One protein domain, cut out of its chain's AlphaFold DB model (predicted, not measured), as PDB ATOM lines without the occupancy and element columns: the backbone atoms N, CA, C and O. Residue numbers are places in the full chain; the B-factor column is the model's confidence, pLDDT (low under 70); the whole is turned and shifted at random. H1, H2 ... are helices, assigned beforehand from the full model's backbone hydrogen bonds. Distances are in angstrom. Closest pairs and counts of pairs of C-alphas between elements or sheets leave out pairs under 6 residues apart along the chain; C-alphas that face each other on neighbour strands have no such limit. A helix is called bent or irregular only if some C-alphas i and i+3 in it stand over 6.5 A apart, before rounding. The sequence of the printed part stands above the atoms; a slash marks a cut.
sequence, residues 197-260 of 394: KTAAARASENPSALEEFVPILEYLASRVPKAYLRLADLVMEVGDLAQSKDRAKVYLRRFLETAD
ATOM      1  N   LYS A 197      19.296 -65.968  99.850       94.75
ATOM      2  CA  LYS A 197      18.542 -66.088  98.589       94.75
ATOM      3  C   LYS A 197      19.439 -66.412  97.393       94.75
ATOM      4  O   LYS A 197      19.064 -67.250  96.578       94.75
ATOM      5  N   THR A 198      20.611 -65.783  97.284       94.62
ATOM      6  CA  THR A 198      21.599 -66.139  96.251       94.62
ATOM      7  C   THR A 198      22.040 -67.595  96.405       94.62
ATOM      8  O   THR A 198      22.081 -68.325  95.414       94.62
ATOM      9  N   ALA A 199      22.372 -68.021  97.626       93.75
ATOM     10  CA  ALA A 199      22.817 -69.381  97.904       93.75
ATOM     11  C   ALA A 199      21.736 -70.403  97.523       93.75
ATOM     12  O   ALA A 199      22.036 -71.361  96.815       93.75
ATOM     13  N   ALA A 200      20.477 -70.150  97.897       93.62
ATOM     14  CA  ALA A 200      19.332 -70.975  97.516       93.62
ATOM     15  C   ALA A 200      19.172 -71.067  95.991       93.62
ATOM     16  O   ALA A 200      19.055 -72.162  95.446       93.62
ATOM     17  N   ALA A 201      19.233 -69.931  95.286       93.50
ATOM     18  CA  ALA A 201      19.106 -69.894  93.830       93.50
ATOM     19  C   ALA A 201      20.205 -70.717  93.139       93.50
ATOM     20  O   ALA A 201      19.904 -71.573  92.311       93.50
ATOM     21  N   ARG A 202      21.473 -70.533  93.526       92.06
ATOM     22  CA  ARG A 202      22.589 -71.307  92.955       92.06
ATOM     23  C   ARG A 202      22.493 -72.789  93.289       92.06
ATOM     24  O   ARG A 202      22.793 -73.628  92.444       92.06
ATOM     25  N   ALA A 203      22.069 -73.114  94.503       91.62
ATOM     26  CA  ALA A 203      21.966 -74.497  94.924       91.62
ATOM     27  C   ALA A 203      20.774 -75.234  94.294       91.62
ATOM     28  O   ALA A 203      20.835 -76.448  94.124       91.62
ATOM     29  N   SER A 204      19.737 -74.506  93.861       89.50
ATOM     30  CA  SER A 204      18.653 -75.074  93.048       89.50
ATOM     31  C   SER A 204      19.132 -75.555  91.671       89.50
ATOM     32  O   SER A 204      18.602 -76.530  91.143       89.50
ATOM     33  N   GLU A 205      20.162 -74.911  91.110       89.44
ATOM     34  CA  GLU A 205      20.787 -75.307  89.841       89.44
ATOM     35  C   GLU A 205      21.883 -76.363  90.050       89.44
ATOM     36  O   GLU A 205      21.999 -77.314  89.275       89.44
ATOM     37  N   ASN A 206      22.689 -76.210  91.104       88.94
ATOM     38  CA  ASN A 206      23.749 -77.137  91.485       88.94
ATOM     39  C   ASN A 206      23.798 -77.298  93.016       88.94
ATOM     40  O   ASN A 206      24.416 -76.462  93.680       88.94
ATOM     41  N   PRO A 207      23.262 -78.393  93.588       85.62
ATOM     42  CA  PRO A 207      23.216 -78.592  95.040       85.62
ATOM     43  C   PRO A 207      24.571 -78.485  95.750       85.62
ATOM     44  O   PRO A 207      24.638 -78.023  96.887       85.62
ATOM     45  N   SER A 208      25.672 -78.843  95.078       86.44
ATOM     46  CA  SER A 208      27.019 -78.740  95.662       86.44
ATOM     47  C   SER A 208      27.493 -77.296  95.864       86.44
ATOM     48  O   SER A 208      28.341 -77.053  96.720       86.44
ATOM     49  N   ALA A 209      26.907 -76.326  95.152       88.62
ATOM     50  CA  ALA A 209      27.234 -74.910  95.305       88.62
ATOM     51  C   ALA A 209      26.892 -74.376  96.704       88.62
ATOM     52  O   ALA A 209      27.494 -73.399  97.143       88.62
ATOM     53  N   LEU A 210      25.958 -75.010  97.427       89.94
ATOM     54  CA  LEU A 210      25.616 -74.616  98.796       89.94
ATOM     55  C   LEU A 210      26.830 -74.695  99.733       89.94
ATOM     56  O   LEU A 210      27.004 -73.822 100.583       89.94
ATOM     57  N   GLU A 211      27.694 -75.695  99.553       89.00
ATOM     58  CA  GLU A 211      28.860 -75.917 100.415       89.00
ATOM     59  C   GLU A 211      29.891 -74.777 100.336       89.00
ATOM     60  O   GLU A 211      30.645 -74.561 101.281       89.00
ATOM     61  N   GLU A 212      29.872 -73.972  99.268       88.12
ATOM     62  CA  GLU A 212      30.692 -72.758  99.165       88.12
ATOM     63  C   GLU A 212      30.183 -71.623 100.074       88.12
ATOM     64  O   GLU A 212      30.970 -70.820 100.579       88.12
ATOM     65  N   PHE A 213      28.869 -71.552 100.310       91.69
ATOM     66  CA  PHE A 213      28.238 -70.496 101.110       91.69
ATOM     67  C   PHE A 213      28.167 -70.830 102.596       91.69
ATOM     68  O   PHE A 213      28.181 -69.923 103.429       91.69
ATOM     69  N   VAL A 214      28.083 -72.115 102.938       92.25
ATOM     70  CA  VAL A 214      27.879 -72.587 104.313       92.25
ATOM     71  C   VAL A 214      28.914 -72.021 105.292       92.25
ATOM     72  O   VAL A 214      28.486 -71.430 106.281       92.25
ATOM     73  N   PRO A 215      30.238 -72.079 105.036       92.38
ATOM     74  CA  PRO A 215      31.226 -71.530 105.968       92.38
ATOM     75  C   PRO A 215      31.054 -70.024 106.210       92.38
ATOM     76  O   PRO A 215      31.235 -69.543 107.327       92.38
ATOM     77  N   ILE A 216      30.672 -69.280 105.167       93.88
ATOM     78  CA  ILE A 216      30.458 -67.828 105.224       93.88
ATOM     79  C   ILE A 216      29.215 -67.527 106.066       93.88
ATOM     80  O   ILE A 216      29.259 -66.697 106.972       93.88
ATOM     81  N   LEU A 217      28.110 -68.223 105.796       95.38
ATOM     82  CA  LEU A 217      26.855 -68.067 106.527       95.38
ATOM     83  C   LEU A 217      26.978 -68.512 107.990       95.38
ATOM     84  O   LEU A 217      26.417 -67.859 108.865       95.38
ATOM     85  N   GLU A 218      27.732 -69.573 108.283       95.12
ATOM     86  CA  GLU A 218      27.987 -70.024 109.656       95.12
ATOM     87  C   GLU A 218      28.819 -69.017 110.446       95.12
ATOM     88  O   GLU A 218      28.515 -68.756 111.614       95.12
ATOM     89  N   TYR A 219      29.832 -68.423 109.808       94.12
ATOM     90  CA  TYR A 219      30.600 -67.337 110.407       94.12
ATOM     91  C   TYR A 219      29.700 -66.135 110.715       94.12
ATOM     92  O   TYR A 219      29.698 -65.647 111.845       94.12
ATOM     93  N   LEU A 220      28.868 -65.709 109.758       95.06
ATOM     94  CA  LEU A 220      27.897 -64.630 109.971       95.06
ATOM     95  C   LEU A 220      26.940 -64.951 111.125       95.06
ATOM     96  O   LEU A 220      26.708 -64.104 111.984       95.06
ATOM     97  N   ALA A 221      26.425 -66.178 111.180       95.81
ATOM     98  CA  ALA A 221      25.500 -66.606 112.221       95.81
ATOM     99  C   ALA A 221      26.135 -66.679 113.614       95.81
ATOM    100  O   ALA A 221      25.459 -66.392 114.596       95.81
ATOM    101  N   SER A 222      27.438 -66.960 113.712       93.75
ATOM    102  CA  SER A 222      28.149 -66.943 115.002       93.75
ATOM    103  C   SER A 222      28.192 -65.558 115.669       93.75
ATOM    104  O   SER A 222      28.370 -65.454 116.879       93.75
ATOM    105  N   ARG A 223      28.020 -64.495 114.880       92.06
ATOM    106  CA  ARG A 223      28.033 -63.087 115.306       92.06
ATOM    107  C   ARG A 223      26.638 -62.465 115.302       92.06
ATOM    108  O   ARG A 223      26.346 -61.602 116.118       92.06
ATOM    109  N   VAL A 224      25.784 -62.919 114.384       93.62
ATOM    110  CA  VAL A 224      24.384 -62.513 114.228       93.62
ATOM    111  C   VAL A 224      23.506 -63.762 114.388       93.62
ATOM    112  O   VAL A 224      23.100 -64.352 113.382       93.62
ATOM    113  N   PRO A 225      23.185 -64.189 115.627       94.38
ATOM    114  CA  PRO A 225      22.561 -65.491 115.884       94.38
ATOM    115  C   PRO A 225      21.271 -65.758 115.113       94.38
ATOM    116  O   PRO A 225      21.030 -66.886 114.690       94.38
ATOM    117  N   LYS A 226      20.462 -64.724 114.838       93.94
ATOM    118  CA  LYS A 226      19.236 -64.839 114.025       93.94
ATOM    119  C   LYS A 226      19.480 -65.432 112.630       93.94
ATOM    120  O   LYS A 226      18.571 -66.031 112.057       93.94
ATOM    121  N   ALA A 227      20.697 -65.334 112.091       96.19
ATOM    122  CA  ALA A 227      21.054 -65.963 110.824       96.19
ATOM    123  C   ALA A 227      21.098 -67.503 110.898       96.19
ATOM    124  O   ALA A 227      20.926 -68.149 109.865       96.19
ATOM    125  N   TYR A 228      21.228 -68.118 112.084       97.62
ATOM    126  CA  TYR A 228      21.082 -69.573 112.227       97.62
ATOM    127  C   TYR A 228      19.685 -70.063 111.837       97.62
ATOM    128  O   TYR A 228      19.560 -71.148 111.276       97.62
ATOM    129  N   LEU A 229      18.641 -69.259 112.065       97.06
ATOM    130  CA  LEU A 229      17.286 -69.605 111.629       97.06
ATOM    131  C   LEU A 229      17.201 -69.643 110.098       97.06
ATOM    132  O   LEU A 229      16.680 -70.605 109.542       97.06
ATOM    133  N   ARG A 230      17.811 -68.662 109.417       96.81
ATOM    134  CA  ARG A 230      17.896 -68.624 107.945       96.81
ATOM    135  C   ARG A 230      18.693 -69.792 107.382       96.81
ATOM    136  O   ARG A 230      18.323 -70.348 106.358       96.81
ATOM    137  N   LEU A 231      19.779 -70.170 108.053       95.88
ATOM    138  CA  LEU A 231      20.563 -71.351 107.700       95.88
ATOM    139  C   LEU A 231      19.754 -72.641 107.848       95.88
ATOM    140  O   LEU A 231      19.833 -73.498 106.974       95.88
ATOM    141  N   ALA A 232      18.978 -72.773 108.927       96.31
ATOM    142  CA  ALA A 232      18.096 -73.917 109.133       96.31
ATOM    143  C   ALA A 232      17.022 -74.014 108.039       96.31
ATOM    144  O   ALA A 232      16.737 -75.116 107.580       96.31
ATOM    145  N   ASP A 233      16.460 -72.883 107.603       95.38
ATOM    146  CA  ASP A 233      15.531 -72.829 106.466       95.38
ATOM    147  C   ASP A 233      16.233 -73.247 105.164       95.38
ATOM    148  O   ASP A 233      15.799 -74.184 104.497       95.38
ATOM    149  N   LEU A 234      17.379 -72.632 104.860       94.62
ATOM    150  CA  LEU A 234      18.131 -72.856 103.623       94.62
ATOM    151  C   LEU A 234      18.516 -74.324 103.413       94.62
ATOM    152  O   LEU A 234      18.334 -74.864 102.324       94.62
ATOM    153  N   VAL A 235      19.061 -74.985 104.441       93.31
ATOM    154  CA  VAL A 235      19.464 -76.392 104.295       93.31
ATOM    155  C   VAL A 235      18.260 -77.306 104.104       93.31
ATOM    156  O   VAL A 235      18.355 -78.260 103.341       93.31
ATOM    157  N   MET A 236      17.125 -76.997 104.741       91.56
ATOM    158  CA  MET A 236      15.884 -77.761 104.588       91.56
ATOM    159  C   MET A 236      15.256 -77.602 103.199       91.56
ATOM    160  O   MET A 236      14.584 -78.521 102.742       91.56
ATOM    161  N   GLU A 237      15.463 -76.460 102.540       88.88
ATOM    162  CA  GLU A 237      14.955 -76.194 101.188       88.88
ATOM    163  C   GLU A 237      15.762 -76.899 100.090       88.88
ATOM    164  O   GLU A 237      15.201 -77.279  99.064       88.88
ATOM    165  N   VAL A 238      17.074 -77.052 100.285       82.56
ATOM    166  CA  VAL A 238      18.013 -77.380  99.200       82.56
ATOM    167  C   VAL A 238      18.616 -78.782  99.303       82.56
ATOM    168  O   VAL A 238      18.922 -79.391  98.279       82.56
ATOM    169  N   GLY A 239      18.879 -79.279 100.512       67.75
ATOM    170  CA  GLY A 239      19.715 -80.469 100.677       67.75
ATOM    171  C   GLY A 239      18.954 -81.799 100.643       67.75
ATOM    172  O   GLY A 239      17.725 -81.858 100.626       67.75
ATOM    173  N   ASP A 240      19.711 -82.900 100.689       73.69
ATOM    174  CA  ASP A 240      19.148 -84.245 100.845       73.69
ATOM    175  C   ASP A 240      18.370 -84.372 102.167       73.69
ATOM    176  O   ASP A 240      18.766 -83.827 103.203       73.69
ATOM    177  N   LEU A 241      17.256 -85.106 102.139       70.25
ATOM    178  CA  LEU A 241      16.225 -85.097 103.181       70.25
ATOM    179  C   LEU A 241      16.749 -85.477 104.574       70.25
ATOM    180  O   LEU A 241      16.263 -84.938 105.567       70.25
ATOM    181  N   ALA A 242      17.708 -86.401 104.673       77.56
ATOM    182  CA  ALA A 242      18.231 -86.853 105.964       77.56
ATOM    183  C   ALA A 242      19.297 -85.895 106.518       77.56
ATOM    184  O   ALA A 242      19.152 -85.373 107.625       77.56
ATOM    185  N   GLN A 243      20.336 -85.603 105.729       84.25
ATOM    186  CA  GLN A 243      21.454 -84.758 106.161       84.25
ATOM    187  C   GLN A 243      21.012 -83.319 106.472       84.25
ATOM    188  O   GLN A 243      21.501 -82.702 107.421       84.25
ATOM    189  N   SER A 244      20.050 -82.795 105.713       89.69
ATOM    190  CA  SER A 244      19.525 -81.438 105.899       89.69
ATOM    191  C   SER A 244      18.811 -81.265 107.229       89.69
ATOM    192  O   SER A 244      19.010 -80.257 107.906       89.69
ATOM    193  N   LYS A 245      18.037 -82.273 107.650       93.19
ATOM    194  CA  LYS A 245      17.341 -82.252 108.941       93.19
ATOM    195  C   LYS A 245      18.325 -82.210 110.100       93.19
ATOM    196  O   LYS A 245      18.134 -81.420 111.021       93.19
ATOM    197  N   ASP A 246      19.395 -82.999 110.050       92.81
ATOM    198  CA  ASP A 246      20.397 -82.991 111.119       92.81
ATOM    199  C   ASP A 246      21.173 -81.673 111.176       92.81
ATOM    200  O   ASP A 246      21.376 -81.127 112.264       92.81
ATOM    201  N   ARG A 247      21.516 -81.084 110.024       94.06
ATOM    202  CA  ARG A 247      22.112 -79.738 109.970       94.06
ATOM    203  C   ARG A 247      21.170 -78.669 110.522       94.06
ATOM    204  O   ARG A 247      21.592 -77.849 111.334       94.06
ATOM    205  N   ALA A 248      19.893 -78.707 110.146       96.69
ATOM    206  CA  ALA A 248      18.892 -77.779 110.655       96.69
ATOM    207  C   ALA A 248      18.777 -77.863 112.184       96.69
ATOM    208  O   ALA A 248      18.829 -76.830 112.849       96.69
ATOM    209  N   LYS A 249      18.729 -79.073 112.764       97.50
ATOM    210  CA  LYS A 249      18.745 -79.254 114.228       97.50
ATOM    211  C   LYS A 249      19.963 -78.593 114.876       97.50
ATOM    212  O   LYS A 249      19.821 -77.958 115.917       97.50
ATOM    213  N   VAL A 250      21.152 -78.736 114.281       97.06
ATOM    214  CA  VAL A 250      22.381 -78.102 114.787       97.06
ATOM    215  C   VAL A 250      22.247 -76.579 114.793       97.06
ATOM    216  O   VAL A 250      22.546 -75.954 115.809       97.06
ATOM    217  N   TYR A 251      21.752 -75.974 113.713       98.06
ATOM    218  CA  TYR A 251      21.576 -74.521 113.653       98.06
ATOM    219  C   TYR A 251      20.509 -74.009 114.627       98.06
ATOM    220  O   TYR A 251      20.749 -73.013 115.307       98.06
ATOM    221  N   LEU A 252      19.378 -74.710 114.781       98.31
ATOM    222  CA  LEU A 252      18.370 -74.339 115.782       98.31
ATOM    223  C   LEU A 252      18.940 -74.397 117.208       98.31
ATOM    224  O   LEU A 252      18.692 -73.488 117.996       98.31
ATOM    225  N   ARG A 253      19.750 -75.416 117.534       98.00
ATOM    226  CA  ARG A 253      20.434 -75.504 118.838       98.00
ATOM    227  C   ARG A 253      21.399 -74.339 119.058       98.00
ATOM    228  O   ARG A 253      21.326 -73.711 120.106       98.00
ATOM    229  N   ARG A 254      22.220 -73.989 118.060       97.75
ATOM    230  CA  ARG A 254      23.128 -72.828 118.146       97.75
ATOM    231  C   ARG A 254      22.382 -71.509 118.350       97.75
ATOM    232  O   ARG A 254      22.829 -70.663 119.116       97.75
ATOM    233  N   PHE A 255      21.224 -71.327 117.714       97.94
ATOM    234  CA  PHE A 255      20.378 -70.163 117.990       97.94
ATOM    235  C   PHE A 255      19.893 -70.150 119.449       97.94
ATOM    236  O   PHE A 255      20.010 -69.138 120.137       97.94
ATOM    237  N   LEU A 256      19.404 -71.289 119.949       97.31
ATOM    238  CA  LEU A 256      18.880 -71.435 121.313       97.31
ATOM    239  C   LEU A 256      19.908 -71.174 122.428       97.31
ATOM    240  O   LEU A 256      19.487 -70.956 123.569       97.31
ATOM    241  N   GLU A 257      21.211 -71.195 122.124       95.75
ATOM    242  CA  GLU A 257      22.302 -70.836 123.048       95.75
ATOM    243  C   GLU A 257      22.342 -69.334 123.374       95.75
ATOM    244  O   GLU A 257      22.835 -68.952 124.433       95.75
ATOM    245  N   THR A 258      21.813 -68.482 122.488       93.62
ATOM    246  CA  THR A 258      21.892 -67.010 122.604       93.62
ATOM    247  C   THR A 258      20.534 -66.309 122.539       93.62
ATOM    248  O   THR A 258      20.458 -65.114 122.804       93.62
ATOM    249  N   ALA A 259      19.469 -67.037 122.195       92.19
ATOM    250  CA  ALA A 259      18.134 -66.487 121.999       92.19
ATOM    251  C   ALA A 259      17.471 -65.980 123.290       92.19
ATOM    252  O   ALA A 259      17.534 -66.622 124.345       92.19
ATOM    253  N   ASP A 260      16.718 -64.889 123.157       90.75
ATOM    254  CA  ASP A 260      15.883 -64.342 124.223       90.75
ATOM    255  C   ASP A 260      14.687 -65.252 124.529       90.75
ATOM    256  O   ASP A 260      14.144 -65.932 123.656       90.75
TER     257      ASP A 260
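Overview. This is residues 197 to 260 of the 394 residues of an uncharacterized protein of Candidatus Muproteobacteria bacterium RBG_16_65_31 (UniProt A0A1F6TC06). Look for a small bundle of helices whose chain folds back on itself three times: the longest helix, H2, and H4 both lie along H3, H2, H3 and H4 making a triangle seen end on, and the short H1 packs at one end, on residues 209 to 213 of H2 and residues 234 to 238 of H3. Each helix runs opposite to the one before it, at a shallow tilt, and H2 has a kink on its way. The printed part has 64 residues with four named helices in the order H1, H2, H3, H4 and no named strand; the class is all helix. The whole is compact, with a radius of gyration of the C-alphas of 11.3 A, and elongated, spanning 36 by 22 by 15 A.

Arrangement. Start at H2, residues 207 to 223, which has a kink of 41 degrees near residue 214 and is only just irregular: C-alphas 212 and 215 are 6.9 A apart. Its line is a rough one. H2 and H3, residues 227 to 238, form a helical hairpin; they touch, closest at the C-alphas of Ala 221 and Ala 227, 4.7 A apart, and run opposite ways at a shallow tilt of 12 degrees. H3 is the hub, touching three helices. Look next at H4, residues 241 to 256, in a hairpin with H3: they touch with 23 pairs of C-alphas within 8 A, the closest being Ala 232 and Ala 248 at 4.2 A, and run opposite ways at a shallow tilt of 7 degrees. H2 and H4 are near each other, with 6 pairs of C-alphas within 10 A. Now turn to H1, residues 197 to 205, in a hairpin with H2. It touches H2 at residues 209 to 213 alone, closest at the C-alphas of Ala 203 and Ala 209, 5.3 A apart, running opposite ways at a shallow tilt of 20 degrees. It touches H3 at residues 234 to 238 alone, closest at the C-alphas of Ala 203 and Val 238, 6.5 A apart, running the same way at a shallow tilt of 18 degrees. H1 and H4 are apart. In H3 every O i to N i+4 pair is within hydrogen-bond range; in H1 it is 4 of 5, in H2 7 of 13 and in H4 11 of 12.

Along the chain. Find C-alpha 207 at (23.216, -78.592, 95.040); from there H2 runs 26.0 A to C-alpha 223 at (28.033, -63.087, 115.306). H3 runs 16.6 A from Ala 227 to Val 238, and H4 22.9 A from Leu 241 to C-alpha 256 at (18.880, -71.435, 121.313). H1 runs 12.9 A from Lys 197 to Glu 205.

Size, cuts and confidence. The two C-alphas farthest apart are those of Glu 205 and Asp 260, at 36.4 A. The printed part has no cut, and the links H1 to H2, H2 to H3 and H3 to H4 are tight. The mean pLDDT of the printed part is 91.9; look at residue 239, the one printed residue under 70.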